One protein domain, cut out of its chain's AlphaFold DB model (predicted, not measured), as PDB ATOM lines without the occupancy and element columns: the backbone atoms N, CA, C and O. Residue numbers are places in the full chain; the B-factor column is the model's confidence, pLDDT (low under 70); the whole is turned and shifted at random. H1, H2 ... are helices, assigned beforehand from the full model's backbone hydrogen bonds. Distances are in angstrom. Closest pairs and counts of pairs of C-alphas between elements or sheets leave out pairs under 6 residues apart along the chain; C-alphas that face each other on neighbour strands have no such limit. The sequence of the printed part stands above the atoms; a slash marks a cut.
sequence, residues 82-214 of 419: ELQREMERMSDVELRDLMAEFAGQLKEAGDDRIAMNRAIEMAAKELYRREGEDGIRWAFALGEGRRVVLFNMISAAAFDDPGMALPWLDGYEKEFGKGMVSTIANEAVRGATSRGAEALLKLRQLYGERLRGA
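This is residues 82 to 214 of the 419 residues of an uncharacterized protein of Luteolibacter luteus (UniProt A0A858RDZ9). What shape does this stretch make? Helix H5 runs through the middle, with H2, H3 and H4 packed on one side of it and H6 and H7 on the other, while H1 packs on H3 and H8 packs on H7, farthest out. H5, H6 and H7 form an up-and-down bundle, each running against the one before it. What is it built of? The printed part has 133 residues with eight named helices, H1 to H8 in chain order, and no named strand, in the class all helix. It is compact, with a radius of gyration of the C-alphas of 14.5 A and a rounded outline of 38 by 31 by 29 A.

What touches the longest helix? H3, residues 110 to 131, forms a hairpin with H2, residues 92 to 105, at a shallow tilt of 27 degrees; their closest C-alphas, of Met 99 and Ile 120, are 5.1 A apart. With residues 119 to 126 alone H3 touches H1, residues 82 to 89, the closest C-alphas being those of Met 87 and Ala 123, 5.8 A apart. Which helix is the hub? H5, residues 146 to 160, touches five others, among them H3 at a steep tilt of 54 degrees, closest at C-alphas Lys 125 and Ala 156, 4.9 A. It forms hairpins with H4, residues 133 to 140, closest at C-alphas Ala 139 and Leu 150, 5.0 A, and with H6, residues 162 to 176, closest at C-alphas Ala 158 and Ala 165, 5.0 A. What follows outward? H7, residues 178 to 194, touches H5 and runs the same way at 28 degrees, a shallow tilt, with C-alphas Phe 159 and Gly 191 closest at 4.2 A. H8, residues 197 to 211, forms a hairpin with H7 at 9 degrees, closest at C-alphas Ala 192 and Leu 200, 4.9 A; H5 and H8 are apart. How do the backbones run? Every O i to N i+4 pair is within hydrogen-bond range in H1, H2, H4 and H5, against 16 of 18 in H3, 9 of 11 in H6, 11 of 13 in H7 and 8 of 11 in H8.

How long are the longer helices? H3 measures 31.5 A from first to last C-alpha, H7 25.5 A, H5 21.0 A and H2 20.2 A. Where are the anchors? C-alpha 82 of H1 is at (478.828, 382.509, 395.416), and C-alpha 211 of H8 is at (508.701, 373.142, 385.735).

How large is it? The two C-alphas farthest apart, of Glu 108 and Glu 198, are 42.8 A apart. Is anything broken or uncertain? The printed part has no cut, its links between helices are tight, and no printed residue is under 70 in pLDDT.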
ATOM      1  N   GLU A  82     480.150 382.429 396.042       81.81
ATOM      2  CA  GLU A  82     478.828 382.509 395.416       81.81
ATOM      3  C   GLU A  82     478.903 382.035 393.974       81.81
ATOM      4  O   GLU A  82     478.175 381.118 393.604       81.81
ATOM      5  N   LEU A  83     479.861 382.555 393.207       80.62
ATOM      6  CA  LEU A  83     480.086 382.123 391.830       80.62
ATOM      7  C   LEU A  83     480.396 380.621 391.740       80.62
ATOM      8  O   LEU A  83     479.900 379.947 390.844       80.62
ATOM      9  N   GLN A  84     481.162 380.077 392.691       87.69
ATOM     10  CA  GLN A  84     481.466 378.643 392.756       87.69
ATOM     11  C   GLN A  84     480.194 377.809 392.941       87.69
ATOM     12  O   GLN A  84     479.981 376.841 392.215       87.69
ATOM     13  N   ARG A  85     479.319 378.219 393.866       88.19
ATOM     14  CA  ARG A  85     478.032 377.549 394.097       88.19
ATOM     15  C   ARG A  85     477.107 377.635 392.888       88.19
ATOM     16  O   ARG A  85     476.332 376.711 392.667       88.19
ATOM     17  N   GLU A  86     477.176 378.713 392.111       89.50
ATOM     18  CA  GLU A  86     476.432 378.803 390.853       89.50
ATOM     19  C   GLU A  86     476.963 377.810 389.814       89.50
ATOM     20  O   GLU A  86     476.167 377.061 389.253       89.50
ATOM     21  N   MET A  87     478.286 377.700 389.626       94.75
ATOM     22  CA  MET A  87     478.860 376.685 388.726       94.75
ATOM     23  C   MET A  87     478.439 375.263 389.135       94.75
ATOM     24  O   MET A  87     478.056 374.456 388.293       94.75
ATOM     25  N   GLU A  88     478.436 374.966 390.436       93.56
ATOM     26  CA  GLU A  88     478.007 373.669 390.981       93.56
ATOM     27  C   GLU A  88     476.521 373.356 390.736       93.56
ATOM     28  O   GLU A  88     476.140 372.186 390.689       93.56
ATOM     29  N   ARG A  89     475.667 374.374 390.572       94.69
ATOM     30  CA  ARG A  89     474.230 374.206 390.287       94.69
ATOM     31  C   ARG A  89     473.927 374.041 388.804       94.69
ATOM     32  O   ARG A  89     472.918 373.421 388.473       94.69
ATOM     33  N   MET A  90     474.761 374.606 387.934       93.94
ATOM     34  CA  MET A  90     474.602 374.499 386.485       93.94
ATOM     35  C   MET A  90     474.775 373.047 386.032       93.94
ATOM     36  O   MET A  90     475.599 372.308 386.569       93.94
ATOM     37  N   SER A  91     474.006 372.628 385.031       97.12
ATOM     38  CA  SER A  91     474.190 371.354 384.332       97.12
ATOM     39  C   SER A  91     475.435 371.372 383.437       97.12
ATOM     40  O   SER A  91     475.957 372.431 383.094       97.12
ATOM     41  N   ASP A  92     475.898 370.198 383.006       97.62
ATOM     42  CA  ASP A  92     477.103 370.085 382.169       97.62
ATOM     43  C   ASP A  92     476.934 370.803 380.820       97.62
ATOM     44  O   ASP A  92     477.868 371.424 380.315       97.62
ATOM     45  N   VAL A  93     475.715 370.785 380.266       97.12
ATOM     46  CA  VAL A  93     475.363 371.539 379.052       97.12
ATOM     47  C   VAL A  93     475.473 373.043 379.300       97.12
ATOM     48  O   VAL A  93     476.100 373.739 378.510       97.12
ATOM     49  N   GLU A  94     474.934 373.540 380.415       95.44
ATOM     50  CA  GLU A  94     474.996 374.966 380.753       95.44
ATOM     51  C   GLU A  94     476.435 375.442 381.001       95.44
ATOM     52  O   GLU A  94     476.795 376.539 380.580       95.44
ATOM     53  N   LEU A  95     477.277 374.622 381.641       95.19
ATOM     54  CA  LEU A  95     478.699 374.930 381.841       95.19
ATOM     55  C   LEU A  95     479.445 375.026 380.503       95.19
ATOM     56  O   LEU A  95     480.198 375.976 380.274       95.19
ATOM     57  N   ARG A  96     479.209 374.068 379.598       97.75
ATOM     58  CA  ARG A  96     479.794 374.054 378.249       97.75
ATOM     59  C   ARG A  96     479.354 375.261 377.424       97.75
ATOM     60  O   ARG A  96     480.204 375.903 376.801       97.75
ATOM     61  N   ASP A  97     478.062 375.584 377.453       94.12
ATOM     62  CA  ASP A  97     477.487 376.730 376.749       94.12
ATOM     63  C   ASP A  97     478.078 378.048 377.271       94.12
ATOM     64  O   ASP A  97     478.560 378.852 376.471       94.12
ATOM     65  N   LEU A  98     478.148 378.234 378.597       94.94
ATOM     66  CA  LEU A  98     478.766 379.412 379.220       94.94
ATOM     67  C   LEU A  98     480.220 379.578 378.778       94.94
ATOM     68  O   LEU A  98     480.637 380.665 378.373       94.94
ATOM     69  N   MET A  99     481.004 378.500 378.843       96.56
ATOM     70  CA  MET A  99     482.417 378.541 378.477       96.56
ATOM     71  C   MET A  99     482.619 378.877 376.998       96.56
ATOM     72  O   MET A  99     483.481 379.697 376.676       96.56
ATOM     73  N   ALA A 100     481.845 378.259 376.102       95.44
ATOM     74  CA  ALA A 100     481.934 378.505 374.666       95.44
ATOM     75  C   ALA A 100     481.494 379.932 374.304       95.44
ATOM     76  O   ALA A 100     482.185 380.609 373.539       95.44
ATOM     77  N   GLU A 101     480.392 380.411 374.889       91.88
ATOM     78  CA  GLU A 101     479.883 381.766 374.678       91.88
ATOM     79  C   GLU A 101     480.900 382.816 375.137       91.88
ATOM     80  O   GLU A 101     481.305 383.678 374.349       91.88
ATOM     81  N   PHE A 102     481.374 382.718 376.382       93.88
ATOM     82  CA  PHE A 102     482.317 383.697 376.923       93.88
ATOM     83  C   PHE A 102     483.638 383.663 376.156       93.88
ATOM     84  O   PHE A 102     484.190 384.716 375.839       93.88
ATOM     85  N   ALA A 103     484.129 382.478 375.777       93.88
ATOM     86  CA  ALA A 103     485.352 382.363 374.991       93.88
ATOM     87  C   ALA A 103     485.252 383.044 373.613       93.88
ATOM     88  O   ALA A 103     486.256 383.589 373.143       93.88
ATOM     89  N   GLY A 104     484.069 383.046 372.989       92.19
ATOM     90  CA  GLY A 104     483.802 383.791 371.755       92.19
ATOM     91  C   GLY A 104     483.802 385.312 371.956       92.19
ATOM     92  O   GLY A 104     484.313 386.047 371.114       92.19
ATOM     93  N   GLN A 105     483.312 385.787 373.105       91.56
ATOM     94  CA  GLN A 105     483.163 387.218 373.414       91.56
ATOM     95  C   GLN A 105     484.436 387.878 373.981       91.56
ATOM     96  O   GLN A 105     484.573 389.102 373.945       91.56
ATOM     97  N   LEU A 106     485.417 387.103 374.463       89.06
ATOM     98  CA  LEU A 106     486.607 387.624 375.160       89.06
ATOM     99  C   LEU A 106     487.424 388.676 374.394       89.06
ATOM    100  O   LEU A 106     488.124 389.475 375.022       89.06
ATOM    101  N   LYS A 107     487.401 388.660 373.056       87.94
ATOM    102  CA  LYS A 107     488.124 389.649 372.238       87.94
ATOM    103  C   LYS A 107     487.507 391.045 372.336       87.94
ATOM    104  O   LYS A 107     488.237 392.025 372.230       87.94
ATOM    105  N   GLU A 108     486.198 391.118 372.553       91.00
ATOM    106  CA  GLU A 108     485.403 392.352 372.534       91.00
ATOM    107  C   GLU A 108     485.009 392.815 373.946       91.00
ATOM    108  O   GLU A 108     484.534 393.931 374.121       91.00
ATOM    109  N   ALA A 109     485.267 391.990 374.965       82.38
ATOM    110  CA  ALA A 109     484.779 392.165 376.332       82.38
ATOM    111  C   ALA A 109     485.325 393.381 377.109       82.38
ATOM    112  O   ALA A 109     484.866 393.625 378.219       82.38
ATOM    113  N   GLY A 110     486.308 394.127 376.589       90.25
ATOM    114  CA  GLY A 110     486.851 395.318 377.260       90.25
ATOM    115  C   GLY A 110     487.206 395.070 378.735       90.25
ATOM    116  O   GLY A 110     488.041 394.212 379.040       90.25
ATOM    117  N   ASP A 111     486.539 395.797 379.634       80.75
ATOM    118  CA  ASP A 111     486.727 395.717 381.089       80.75
ATOM    119  C   ASP A 111     486.198 394.404 381.709       80.75
ATOM    120  O   ASP A 111     486.746 393.924 382.706       80.75
ATOM    121  N   ASP A 112     485.209 393.753 381.086       81.62
ATOM    122  CA  ASP A 112     484.603 392.503 381.576       81.62
ATOM    123  C   ASP A 112     485.474 391.269 381.305       81.62
ATOM    124  O   ASP A 112     485.245 390.186 381.853       81.62
ATOM    125  N   ARG A 113     486.531 391.415 380.498       85.62
ATOM    126  CA  ARG A 113     487.412 390.315 380.082       85.62
ATOM    127  C   ARG A 113     487.989 389.521 381.257       85.62
ATOM    128  O   ARG A 113     488.162 388.305 381.154       85.62
ATOM    129  N   ILE A 114     488.345 390.189 382.356       84.00
ATOM    130  CA  ILE A 114     488.905 389.521 383.546       84.00
ATOM    131  C   ILE A 114     487.838 388.641 384.198       84.00
ATOM    132  O   ILE A 114     488.095 387.481 384.521       84.00
ATOM    133  N   ALA A 115     486.639 389.190 384.351       83.00
ATOM    134  CA  ALA A 115     485.519 388.536 384.996       83.00
ATOM    135  C   ALA A 115     485.012 387.336 384.176       83.00
ATOM    136  O   ALA A 115     484.833 386.246 384.719       83.00
ATOM    137  N   MET A 116     484.908 387.494 382.851       87.62
ATOM    138  CA  MET A 116     484.580 386.405 381.924       87.62
ATOM    139  C   MET A 116     485.614 385.275 381.970       87.62
ATOM    140  O   MET A 116     485.240 384.111 382.087       87.62
ATOM    141  N   ASN A 117     486.915 385.593 381.942       89.38
ATOM    142  CA  ASN A 117     487.961 384.571 382.075       89.38
ATOM    143  C   ASN A 117     487.853 383.810 383.400       89.38
ATOM    144  O   ASN A 117     488.046 382.597 383.420       89.38
ATOM    145  N   ARG A 118     487.524 384.505 384.495       88.50
ATOM    146  CA  ARG A 118     487.354 383.869 385.803       88.50
ATOM    147  C   ARG A 118     486.164 382.912 385.823       88.50
ATOM    148  O   ARG A 118     486.287 381.822 386.373       88.50
ATOM    149  N   ALA A 119     485.047 383.287 385.201       89.75
ATOM    150  CA  ALA A 119     483.895 382.403 385.055       89.75
ATOM    151  C   ALA A 119     484.232 381.160 384.211       89.75
ATOM    152  O   ALA A 119     483.907 380.051 384.627       89.75
ATOM    153  N   ILE A 120     484.963 381.318 383.095       94.75
ATOM    154  CA  ILE A 120     485.443 380.182 382.283       94.75
ATOM    155  C   ILE A 120     486.343 379.254 383.113       94.75
ATOM    156  O   ILE A 120     486.181 378.041 383.049       94.75
ATOM    157  N   GLU A 121     487.280 379.799 383.895       94.94
ATOM    158  CA  GLU A 121     488.173 379.010 384.757       94.94
ATOM    159  C   GLU A 121     487.383 378.179 385.784       94.94
ATOM    160  O   GLU A 121     487.665 376.997 385.978       94.94
ATOM    161  N   MET A 122     486.390 378.786 386.443       93.12
ATOM    162  CA  MET A 122     485.571 378.112 387.456       93.12
ATOM    163  C   MET A 122     484.649 377.058 386.837       93.12
ATOM    164  O   MET A 122     484.567 375.946 387.358       93.12
ATOM    165  N   ALA A 123     484.029 377.367 385.697       95.75
ATOM    166  CA  ALA A 123     483.232 376.410 384.941       95.75
ATOM    167  C   ALA A 123     484.079 375.221 384.461       95.75
ATOM    168  O   ALA A 123     483.651 374.079 384.587       95.75
ATOM    169  N   ALA A 124     485.307 375.466 383.991       97.94
ATOM    170  CA  ALA A 124     486.219 374.411 383.553       97.94
ATOM    171  C   ALA A 124     486.631 373.477 384.699       97.94
ATOM    172  O   ALA A 124     486.673 372.263 384.518       97.94
ATOM    173  N   LYS A 125     486.904 374.031 385.888       96.69
ATOM    174  CA  LYS A 125     487.194 373.244 387.098       96.69
ATOM    175  C   LYS A 125     486.023 372.353 387.483       96.69
ATOM    176  O   LYS A 125     486.209 371.161 387.710       96.69
ATOM    177  N   GLU A 126     484.821 372.918 387.514       96.94
ATOM    178  CA  GLU A 126     483.621 372.159 387.854       96.94
ATOM    179  C   GLU A 126     483.299 371.090 386.803       96.94
ATOM    180  O   GLU A 126     483.015 369.947 387.156       96.94
ATOM    181  N   LEU A 127     483.411 371.416 385.514       98.00
ATOM    182  CA  LEU A 127     483.179 370.461 384.433       98.00
ATOM    183  C   LEU A 127     484.210 369.326 384.454       98.00
ATOM    184  O   LEU A 127     483.837 368.161 384.337       98.00
ATOM    185  N   TYR A 128     485.495 369.633 384.666       98.25
ATOM    186  CA  TYR A 128     486.539 368.613 384.799       98.25
ATOM    187  C   TYR A 128     486.287 367.696 386.001       98.25
ATOM    188  O   TYR A 128     486.422 366.482 385.885       98.25
ATOM    189  N   ARG A 129     485.841 368.246 387.136       97.56
ATOM    190  CA  ARG A 129     485.476 367.450 388.317       97.56
ATOM    191  C   ARG A 129     484.365 366.433 388.021       97.56
ATOM    192  O   ARG A 129     484.337 365.374 388.647       97.56
ATOM    193  N   ARG A 130     483.445 366.751 387.103       98.00
ATOM    194  CA  ARG A 130     482.310 365.890 386.726       98.00
ATOM    195  C   ARG A 130     482.640 364.900 385.614       98.00
ATOM    196  O   ARG A 130     482.274 363.735 385.719       98.00
ATOM    197  N   GLU A 131     483.308 365.360 384.561       98.00
ATOM    198  CA  GLU A 131     483.495 364.601 383.315       98.00
ATOM    199  C   GLU A 131     484.934 364.108 383.100       98.00
ATOM    200  O   GLU A 131     485.186 363.272 382.233       98.00
ATOM    201  N   GLY A 132     485.903 364.630 383.854       97.62
ATOM    202  CA  GLY A 132     487.316 364.301 383.697       97.62
ATOM    203  C   GLY A 132     487.822 364.554 382.274       97.62
ATOM    204  O   GLY A 132     487.700 365.652 381.725       97.62
ATOM    205  N   GLU A 133     488.413 363.521 381.669       98.06
ATOM    206  CA  GLU A 133     489.002 363.590 380.328       98.06
ATOM    207  C   GLU A 133     487.977 363.899 379.227       98.06
ATOM    208  O   GLU A 133     488.316 364.576 378.253       98.06
ATOM    209  N   ASP A 134     486.726 363.456 379.372       98.31
ATOM    210  CA  ASP A 134     485.694 363.662 378.348       98.31
ATOM    211  C   ASP A 134     485.374 365.152 378.163       98.31
ATOM    212  O   ASP A 134     485.192 365.615 377.033       98.31
ATOM    213  N   GLY A 135     485.434 365.938 379.241       98.00
ATOM    214  CA  GLY A 135     485.335 367.395 379.166       98.00
ATOM    215  C   GLY A 135     486.500 368.023 378.386       98.00
ATOM    216  O   GLY A 135     486.304 368.967 377.617       98.00
ATOM    217  N   ILE A 136     487.718 367.484 378.517       98.12
ATOM    218  CA  ILE A 136     488.884 367.950 377.746       98.12
ATOM    219  C   ILE A 136     488.719 367.592 376.261       98.12
ATOM    220  O   ILE A 136     488.982 368.428 375.394       98.12
ATOM    221  N   ARG A 137     488.229 366.383 375.953       98.25
ATOM    222  CA  ARG A 137     487.934 365.940 374.577       98.25
ATOM    223  C   ARG A 137     486.887 366.824 373.911       98.25
ATOM    224  O   ARG A 137     487.072 367.221 372.761       98.25
ATOM    225  N   TRP A 138     485.825 367.172 374.638       98.00
ATOM    226  CA  TRP A 138     484.837 368.147 374.178       98.00
ATOM    227  C   TRP A 138     485.495 369.496 373.865       98.00
ATOM    228  O   TRP A 138     485.341 370.006 372.755       98.00
ATOM    229  N   ALA A 139     486.290 370.037 374.794       97.81
ATOM    230  CA  ALA A 139     486.980 371.311 374.604       97.81
ATOM    231  C   ALA A 139     487.918 371.294 373.387       97.81
ATOM    232  O   ALA A 139     487.996 372.277 372.651       97.81
ATOM    233  N   PHE A 140     488.602 370.174 373.145       97.00
ATOM    234  CA  PHE A 140     489.486 369.983 371.996       97.00
ATOM    235  C   PHE A 140     488.741 369.983 370.651       97.00
ATOM    236  O   PHE A 140     489.304 370.411 369.643       97.00
ATOM    237  N   ALA A 141     487.479 369.548 370.629       96.69
ATOM    238  CA  ALA A 141     486.648 369.493 369.426       96.69
ATOM    239  C   ALA A 141     485.973 370.832 369.063       96.69
ATOM    240  O   ALA A 141     485.301 370.919 368.034       96.69
ATOM    241  N   LEU A 142     486.128 371.876 369.886       95.25
ATOM    242  CA  LEU A 142     485.515 373.181 369.639       95.25
ATOM    243  C   LEU A 142     486.102 373.896 368.408       95.25
ATOM    244  O   LEU A 142     487.260 373.721 368.034       95.25
ATOM    245  N   GLY A 143     485.297 374.765 367.800       92.31
ATOM    246  CA  GLY A 143     485.740 375.676 366.746       92.31
ATOM    247  C   GLY A 143     486.329 376.962 367.327       92.31
ATOM    248  O   GLY A 143     487.431 376.987 367.884       92.31
ATOM    249  N   GLU A 144     485.588 378.059 367.187       91.50
ATOM    250  CA  GLU A 144     485.939 379.332 367.811       91.50
ATOM    251  C   GLU A 144     485.969 379.216 369.347       91.50
ATOM    252  O   GLU A 144     485.268 378.402 369.940       91.50
ATOM    253  N   GLY A 145     486.855 379.971 370.004       91.31
ATOM    254  CA  GLY A 145     487.028 379.916 371.462       91.31
ATOM    255  C   GLY A 145     487.801 378.695 371.986       91.31
ATOM    256  O   GLY A 145     488.285 378.737 373.121       91.31
ATOM    257  N   ARG A 146     488.030 377.659 371.156       95.81
ATOM    258  CA  ARG A 146     488.723 376.410 371.533       95.81
ATOM    259  C   ARG A 146     489.997 376.630 372.333       95.81
ATOM    260  O   ARG A 146     490.168 376.012 373.372       95.81
ATOM    261  N   ARG A 147     490.888 377.516 371.875       95.69
ATOM    262  CA  ARG A 147     492.178 377.760 372.545       95.69
ATOM    263  C   ARG A 147     491.996 378.138 374.018       95.69
ATOM    264  O   ARG A 147     492.742 377.653 374.860       95.69
ATOM    265  N   VAL A 148     491.025 378.998 374.325       95.62
ATOM    266  CA  VAL A 148     490.772 379.472 375.693       95.62
ATOM    267  C   VAL A 148     490.117 378.381 376.532       95.62
ATOM    268  O   VAL A 148     490.546 378.131 377.656       95.62
ATOM    269  N   VAL A 149     489.095 377.722 375.986       97.69
ATOM    270  CA  VAL A 149     488.358 376.666 376.690       97.69
ATOM    271  C   VAL A 149     489.273 375.479 376.988       97.69
ATOM    272  O   VAL A 149     489.384 375.059 378.138       97.69
ATOM    273  N   LEU A 150     490.013 375.005 375.985       97.88
ATOM    274  CA  LEU A 150     490.968 373.912 376.131       97.88
ATOM    275  C   LEU A 150     492.079 374.259 377.129       97.88
ATOM    276  O   LEU A 150     492.404 373.435 377.975       97.88
ATOM    277  N   PHE A 151     492.617 375.482 377.091       97.50
ATOM    278  CA  PHE A 151     493.600 375.934 378.079       97.50
ATOM    279  C   PHE A 151     493.075 375.812 379.519       97.50
ATOM    280  O   PHE A 151     493.791 375.312 380.387       97.50
ATOM    281  N   ASN A 152     491.834 376.236 379.778       97.75
ATOM    282  CA  ASN A 152     491.246 376.189 381.120       97.75
ATOM    283  C   ASN A 152     490.914 374.754 381.558       97.75
ATOM    284  O   ASN A 152     491.167 374.409 382.708       97.75
ATOM    285  N   MET A 153     490.441 373.899 380.647       98.44
ATOM    286  CA  MET A 153     490.217 372.475 380.938       98.44
ATOM    287  C   MET A 153     491.521 371.738 381.257       98.44
ATOM    288  O   MET A 153     491.587 371.000 382.238       98.44
ATOM    289  N   ILE A 154     492.588 371.972 380.484       98.31
ATOM    290  CA  ILE A 154     493.906 371.380 380.766       98.31
ATOM    291  C   ILE A 154     494.465 371.933 382.082       98.31
ATOM    292  O   ILE A 154     495.075 371.189 382.838       98.31
ATOM    293  N   SER A 155     494.247 373.216 382.381       97.50
ATOM    294  CA  SER A 155     494.655 373.826 383.654       97.50
ATOM    295  C   SER A 155     493.932 373.212 384.857       97.50
ATOM    296  O   SER A 155     494.573 372.944 385.871       97.50
ATOM    297  N   ALA A 156     492.624 372.949 384.744       97.50
ATOM    298  CA  ALA A 156     491.854 372.243 385.766       97.50
ATOM    299  C   ALA A 156     492.389 370.821 385.983       97.50
ATOM    300  O   ALA A 156     492.701 370.447 387.112       97.50
ATOM    301  N   ALA A 157     492.616 370.083 384.892       98.19
ATOM    302  CA  ALA A 157     493.239 368.768 384.954       98.19
ATOM    303  C   ALA A 157     494.629 368.823 385.590       98.19
ATOM    304  O   ALA A 157     494.935 368.028 386.464       98.19
ATOM    305  N   ALA A 158     495.463 369.791 385.210       97.31
ATOM    306  CA  ALA A 158     496.810 369.939 385.744       97.31
ATOM    307  C   ALA A 158     496.790 370.198 387.254       97.31
ATOM    308  O   ALA A 158     497.621 369.654 387.977       97.31
ATOM    309  N   PHE A 159     495.832 370.996 387.731       95.94
ATOM    310  CA  PHE A 159     495.634 371.236 389.152       95.94
ATOM    311  C   PHE A 159     495.269 369.939 389.892       95.94
ATOM    312  O   PHE A 159     495.927 369.612 390.880       95.94
ATOM    313  N   ASP A 160     494.288 369.168 389.422       96.06
ATOM    314  CA  ASP A 160     493.774 367.981 390.125       96.06
ATOM    315  C   ASP A 160     494.605 366.705 389.886       96.06
ATOM    316  O   ASP A 160     495.096 366.101 390.844       96.06
ATOM    317  N   ASP A 161     494.827 366.337 388.623       96.81
ATOM    318  CA  ASP A 161     495.598 365.177 388.162       96.81
ATOM    319  C   ASP A 161     496.633 365.588 387.085       96.81
ATOM    320  O   ASP A 161     496.384 365.511 385.872       96.81
ATOM    321  N   PRO A 162     497.847 365.990 387.510       96.44
ATOM    322  CA  PRO A 162     498.917 366.366 386.591       96.44
ATOM    323  C   PRO A 162     499.308 365.255 385.600       96.44
ATOM    324  O   PRO A 162     499.807 365.552 384.514       96.44
ATOM    325  N   GLY A 163     499.103 363.979 385.954       96.69
ATOM    326  CA  GLY A 163     499.384 362.843 385.073       96.69
ATOM    327  C   GLY A 163     498.454 362.828 383.869       96.69
ATOM    328  O   GLY A 163     498.916 362.716 382.733       96.69
ATOM    329  N   MET A 164     497.159 363.027 384.120       96.69
ATOM    330  CA  MET A 164     496.134 363.135 383.082       96.69
ATOM    331  C   MET A 164     496.341 364.358 382.182       96.69
ATOM    332  O   MET A 164     496.097 364.291 380.980       96.69
ATOM    333  N   ALA A 165     496.805 365.486 382.725       97.31
ATOM    334  CA  ALA A 165     496.987 366.711 381.945       97.31
ATOM    335  C   ALA A 165     498.156 366.649 380.945       97.31
ATOM    336  O   ALA A 165     498.147 367.369 379.944       97.31
ATOM    337  N   LEU A 166     499.167 365.811 381.201       95.06
ATOM    338  CA  LEU A 166     500.435 365.830 380.467       95.06
ATOM    339  C   LEU A 166     500.287 365.551 378.953       95.06
ATOM    340  O   LEU A 166     500.808 366.347 378.169       95.06
ATOM    341  N   PRO A 167     499.541 364.523 378.494       95.25
ATOM    342  CA  PRO A 167     499.344 364.291 377.059       95.25
ATOM    343  C   PRO A 167     498.615 365.448 376.360       95.25
ATOM    344  O   PRO A 167     498.918 365.789 375.215       95.25
ATOM    345  N   TRP A 168     497.672 366.089 377.056       96.94
ATOM    346  CA  TRP A 168     496.927 367.232 376.528       96.94
ATOM    347  C   TRP A 168     497.779 368.494 376.450       96.94
ATOM    348  O   TRP A 168     497.655 369.264 375.495       96.94
ATOM    349  N   LEU A 169     498.681 368.685 377.415       94.44
ATOM    350  CA  LEU A 169     499.657 369.767 377.405       94.44
ATOM    351  C   LEU A 169     500.571 369.685 376.176       94.44
ATOM    352  O   LEU A 169     500.836 370.708 375.550       94.44
ATOM    353  N   ASP A 170     500.998 368.480 375.797       93.31
ATOM    354  CA  ASP A 170     501.842 368.247 374.616       93.31
ATOM    355  C   ASP A 170     501.119 368.590 373.315       93.31
ATOM    356  O   ASP A 170     501.675 369.265 372.443       93.31
ATOM    357  N   GLY A 171     499.857 368.168 373.202       94.19
ATOM    358  CA  GLY A 171     498.997 368.538 372.080       94.19
ATOM    359  C   GLY A 171     498.792 370.051 371.996       94.19
ATOM    360  O   GLY A 171     498.972 370.644 370.931       94.19
ATOM    361  N   TYR A 172     498.498 370.686 373.132       95.06
ATOM    362  CA  TYR A 172     498.298 372.130 373.218       95.06
ATOM    363  C   TYR A 172     499.567 372.914 372.850       95.06
ATOM    364  O   TYR A 172     499.496 373.876 372.086       95.06
ATOM    365  N   GLU A 173     500.736 372.505 373.351       94.19
ATOM    366  CA  GLU A 173     502.030 373.124 373.035       94.19
ATOM    367  C   GLU A 173     502.345 373.027 371.539       94.19
ATOM    368  O   GLU A 173     502.763 374.013 370.927       94.19
ATOM    369  N   LYS A 174     502.113 371.853 370.942       94.69
ATOM    370  CA  LYS A 174     502.337 371.617 369.514       94.69
ATOM    371  C   LYS A 174     501.447 372.498 368.638       94.69
ATOM    372  O   LYS A 174     501.899 372.960 367.594       94.69
ATOM    373  N   GLU A 175     500.197 372.715 369.042       94.94
ATOM    374  CA  GLU A 175     499.221 373.460 368.246       94.94
ATOM    375  C   GLU A 175     499.292 374.981 368.460       94.94
ATOM    376  O   GLU A 175     499.210 375.746 367.499       94.94
ATOM    377  N   PHE A 176     499.465 375.442 369.704       94.06
ATOM    378  CA  PHE A 176     499.358 376.863 370.070       94.06
ATOM    379  C   PHE A 176     500.672 377.495 370.554       94.06
ATOM    380  O   PHE A 176     500.702 378.693 370.864       94.06
ATOM    381  N   GLY A 177     501.752 376.716 370.619       90.81
ATOM    382  CA  GLY A 177     503.075 377.145 371.060       90.81
ATOM    383  C   GLY A 177     503.262 377.165 372.581       90.81
ATOM    384  O   GLY A 177     502.350 376.932 373.375       90.81
ATOM    385  N   LYS A 178     504.486 377.501 373.003       87.00
ATOM    386  CA  LYS A 178     504.946 377.386 374.403       87.00
ATOM    387  C   LYS A 178     504.412 378.453 375.360       87.00
ATOM    388  O   LYS A 178     504.511 378.288 376.570       87.00
ATOM    389  N   GLY A 179     503.858 379.553 374.842       82.56
ATOM    390  CA  GLY A 179     503.610 380.771 375.628       82.56
ATOM    391  C   GLY A 179     502.686 380.601 376.839       82.56
ATOM    392  O   GLY A 179     502.839 381.331 377.810       82.56
ATOM    393  N   MET A 180     501.761 379.635 376.805       86.81
ATOM    394  CA  MET A 180     500.806 379.381 377.898       86.81
ATOM    395  C   MET A 180     501.111 378.103 378.696       86.81
ATOM    396  O   MET A 180     500.447 377.833 379.694       86.81
ATOM    397  N   VAL A 181     502.106 377.315 378.274       88.69
ATOM    398  CA  VAL A 181     502.467 376.036 378.913       88.69
ATOM    399  C   VAL A 181     502.980 376.264 380.335       88.69
ATOM    400  O   VAL A 181     502.628 375.516 381.244       88.69
ATOM    401  N   SER A 182     503.744 377.338 380.556       88.56
ATOM    402  CA  SER A 182     504.218 377.723 381.892       88.56
ATOM    403  C   SER A 182     503.067 378.040 382.852       88.56
ATOM    404  O   SER A 182     503.156 377.717 384.034       88.56
ATOM    405  N   THR A 183     501.966 378.615 382.361       90.44
ATOM    406  CA  THR A 183     500.777 378.881 383.180       90.44
ATOM    407  C   THR A 183     500.094 377.585 383.610       90.44
ATOM    408  O   THR A 183     499.759 377.446 384.780       90.44
ATOM    409  N   ILE A 184     499.967 376.602 382.712       93.81
ATOM    410  CA  ILE A 184     499.425 375.274 383.060       93.81
ATOM    411  C   ILE A 184     500.342 374.567 384.070       93.81
ATOM    412  O   ILE A 184     499.868 373.984 385.044       93.81
ATOM    413  N   ALA A 185     501.663 374.655 383.884       92.69
ATOM    414  CA  ALA A 185     502.624 374.118 384.844       92.69
ATOM    415  C   ALA A 185     502.483 374.778 386.229       92.69
ATOM    416  O   ALA A 185     502.537 374.081 387.239       92.69
ATOM    417  N   ASN A 186     502.238 376.091 386.294       90.81
ATOM    418  CA  ASN A 186     501.956 376.779 387.558       90.81
ATOM    419  C   ASN A 186     500.676 376.256 388.227       90.81
ATOM    420  O   ASN A 186     500.674 376.078 389.443       90.81
ATOM    421  N   GLU A 187     499.613 375.958 387.472       93.19
ATOM    422  CA  GLU A 187     498.400 375.340 388.033       93.19
ATOM    423  C   GLU A 187     498.674 373.937 388.585       93.19
ATOM    424  O   GLU A 187     498.231 373.622 389.692       93.19
ATOM    425  N   ALA A 188     499.507 373.142 387.903       95.31
ATOM    426  CA  ALA A 188     499.959 371.857 388.431       95.31
ATOM    427  C   ALA A 188     500.707 372.007 389.761       95.31
ATOM    428  O   ALA A 188     500.432 371.289 390.723       95.31
ATOM    429  N   VAL A 189     501.619 372.982 389.847       93.06
ATOM    430  CA  VAL A 189     502.351 373.273 391.086       93.06
ATOM    431  C   VAL A 189     501.400 373.743 392.188       93.06
ATOM    432  O   VAL A 189     501.538 373.307 393.330       93.06
ATOM    433  N   ARG A 190     500.406 374.586 391.881       91.50
ATOM    434  CA  ARG A 190     499.397 375.030 392.859       91.50
ATOM    435  C   ARG A 190     498.595 373.857 393.418       91.50
ATOM    436  O   ARG A 190     498.475 373.751 394.637       91.50
ATOM    437  N   GLY A 191     498.094 372.977 392.553       93.56
ATOM    438  CA  GLY A 191     497.327 371.804 392.972       93.56
ATOM    439  C   GLY A 191     498.171 370.787 393.738       93.56
ATOM    440  O   GLY A 191     497.763 370.271 394.774       93.56
ATOM    441  N   ALA A 192     499.409 370.546 393.310       94.62
ATOM    442  CA  ALA A 192     500.319 369.697 394.068       94.62
ATOM    443  C   ALA A 192     500.663 370.303 395.440       94.62
ATOM    444  O   ALA A 192     500.716 369.574 396.425       94.62
ATOM    445  N   THR A 193     500.829 371.628 395.535       92.88
ATOM    446  CA  THR A 193     501.075 372.309 396.820       92.88
ATOM    447  C   THR A 193     499.902 372.131 397.781       92.88
ATOM    448  O   THR A 193     500.129 371.848 398.956       92.88
ATOM    449  N   SER A 194     498.655 372.252 397.302       92.00
ATOM    450  CA  SER A 194     497.467 372.078 398.152       92.00
ATOM    451  C   SER A 194     497.306 370.648 398.677       92.00
ATOM    452  O   SER A 194     496.692 370.464 399.724       92.00
ATOM    453  N   ARG A 195     497.891 369.657 397.992       93.81
ATOM    454  CA  ARG A 195     497.927 368.244 398.406       93.81
ATOM    455  C   ARG A 195     499.135 367.861 399.270       93.81
ATOM    456  O   ARG A 195     499.224 366.711 399.688       93.81
ATOM    457  N   GLY A 196     500.068 368.777 399.527       94.31
ATOM    458  CA  GLY A 196     501.210 368.528 400.410       94.31
ATOM    459  C   GLY A 196     502.550 368.281 399.706       94.31
ATOM    460  O   GLY A 196     502.664 368.218 398.479       94.31
ATOM    461  N   ALA A 197     503.602 368.133 400.515       94.94
ATOM    462  CA  ALA A 197     504.985 368.021 400.052       94.94
ATOM    463  C   ALA A 197     505.219 366.821 399.119       94.94
ATOM    464  O   ALA A 197     505.879 366.958 398.089       94.94
ATOM    465  N   GLU A 198     504.641 365.657 399.429       96.56
ATOM    466  CA  GLU A 198     504.769 364.459 398.591       96.56
ATOM    467  C   GLU A 198     504.222 364.666 397.179       96.56
ATOM    468  O   GLU A 198     504.844 364.243 396.203       96.56
ATOM    469  N   ALA A 199     503.064 365.319 397.059       95.88
ATOM    470  CA  ALA A 199     502.448 365.586 395.767       95.88
ATOM    471  C   ALA A 199     503.323 366.520 394.919       95.88
ATOM    472  O   ALA A 199     503.463 366.290 393.718       95.88
ATOM    473  N   LEU A 200     503.977 367.513 395.531       93.31
ATOM    474  CA  LEU A 200     504.946 368.368 394.837       93.31
ATOM    475  C   LEU A 200     506.188 367.610 394.368       93.31
ATOM    476  O   LEU A 200     506.652 367.831 393.249       93.31
ATOM    477  N   LEU A 201     506.723 366.704 395.189       94.00
ATOM    478  CA  LEU A 201     507.872 365.888 394.796       94.00
ATOM    479  C   LEU A 201     507.514 364.927 393.652       94.00
ATOM    480  O   LEU A 201     508.283 364.802 392.697       94.00
ATOM    481  N   LYS A 202     506.324 364.317 393.696       95.81
ATOM    482  CA  LYS A 202     505.783 363.502 392.594       95.81
ATOM    483  C   LYS A 202     505.592 364.335 391.325       95.81
ATOM    484  O   LYS A 202     506.012 363.911 390.251       95.81
ATOM    485  N   LEU A 203     505.040 365.546 391.441       94.94
ATOM    486  CA  LEU A 203     504.896 366.462 390.308       94.94
ATOM    487  C   LEU A 203     506.253 366.787 389.679       94.94
ATOM    488  O   LEU A 203     506.377 366.766 388.457       94.94
ATOM    489  N   ARG A 204     507.284 367.056 390.490       92.44
ATOM    490  CA  ARG A 204     508.641 367.306 389.986       92.44
ATOM    491  C   ARG A 204     509.175 366.129 389.176       92.44
ATOM    492  O   ARG A 204     509.760 366.357 388.120       92.44
ATOM    493  N   GLN A 205     508.980 364.903 389.654       93.62
ATOM    494  CA  GLN A 205     509.385 363.697 388.925       93.62
ATOM    495  C   GLN A 205     508.634 363.563 387.596       93.62
ATOM    496  O   GLN A 205     509.239 363.218 386.587       93.62
ATOM    497  N   LEU A 206     507.339 363.884 387.592       95.25
ATOM    498  CA  LEU A 206     506.481 363.762 386.420       95.25
ATOM    499  C   LEU A 206     506.759 364.836 385.351       95.25
ATOM    500  O   LEU A 206     506.855 364.519 384.171       95.25
ATOM    501  N   TYR A 207     506.877 366.106 385.748       93.25
ATOM    502  CA  TYR A 207     506.994 367.235 384.814       93.25
ATOM    503  C   TYR A 207     508.450 367.568 384.455       93.25
ATOM    504  O   TYR A 207     508.697 368.167 383.405       93.25
ATOM    505  N   GLY A 208     509.418 367.211 385.305       90.94
ATOM    506  CA  GLY A 208     510.845 367.434 385.067       90.94
ATOM    507  C   GLY A 208     511.171 368.876 384.658       90.94
ATOM    508  O   GLY A 208     510.828 369.840 385.351       90.94
ATOM    509  N   GLU A 209     511.810 369.028 383.495       87.88
ATOM    510  CA  GLU A 209     512.199 370.328 382.930       87.88
ATOM    511  C   GLU A 209     511.011 371.243 382.597       87.88
ATOM    512  O   GLU A 209     511.201 372.449 382.481       87.88
ATOM    513  N   ARG A 210     509.772 370.742 382.494       87.44
ATOM    514  CA  ARG A 210     508.602 371.609 382.240       87.44
ATOM    515  C   ARG A 210     508.293 372.549 383.397       87.44
ATOM    516  O   ARG A 210     507.663 373.582 383.197       87.44
ATOM    517  N   LEU A 211     508.775 372.229 384.596       88.25
ATOM    518  CA  LEU A 211     508.701 373.142 385.735       88.25
ATOM    519  C   LEU A 211     509.773 374.242 385.674       88.25
ATOM    520  O   LEU A 211     509.831 375.085 386.572       88.25
ATOM    521  N   ARG A 212     510.674 374.242 384.681       78.56
ATOM    522  CA  ARG A 212     511.714 375.267 384.531       78.56
ATOM    523  C   ARG A 212     511.057 376.592 384.144       78.56
ATOM    524  O   ARG A 212     510.666 376.798 383.002       78.56
ATOM    525  N   GLY A 213     510.918 377.477 385.129       71.50
ATOM    526  CA  GLY A 213     510.185 378.741 385.011       71.50
ATOM    527  C   GLY A 213     508.803 378.729 385.672       71.50
ATOM    528  O   GLY A 213     508.177 379.783 385.753       71.50
ATOM    529  N   ALA A 214     508.346 377.580 386.178       79.25
ATOM    530  CA  ALA A 214     507.204 377.544 387.079       79.25
ATOM    531  C   ALA A 214     507.633 378.079 388.453       79.25
ATOM    532  O   ALA A 214     508.640 377.641 389.022       79.25
TER     533      ALA A 214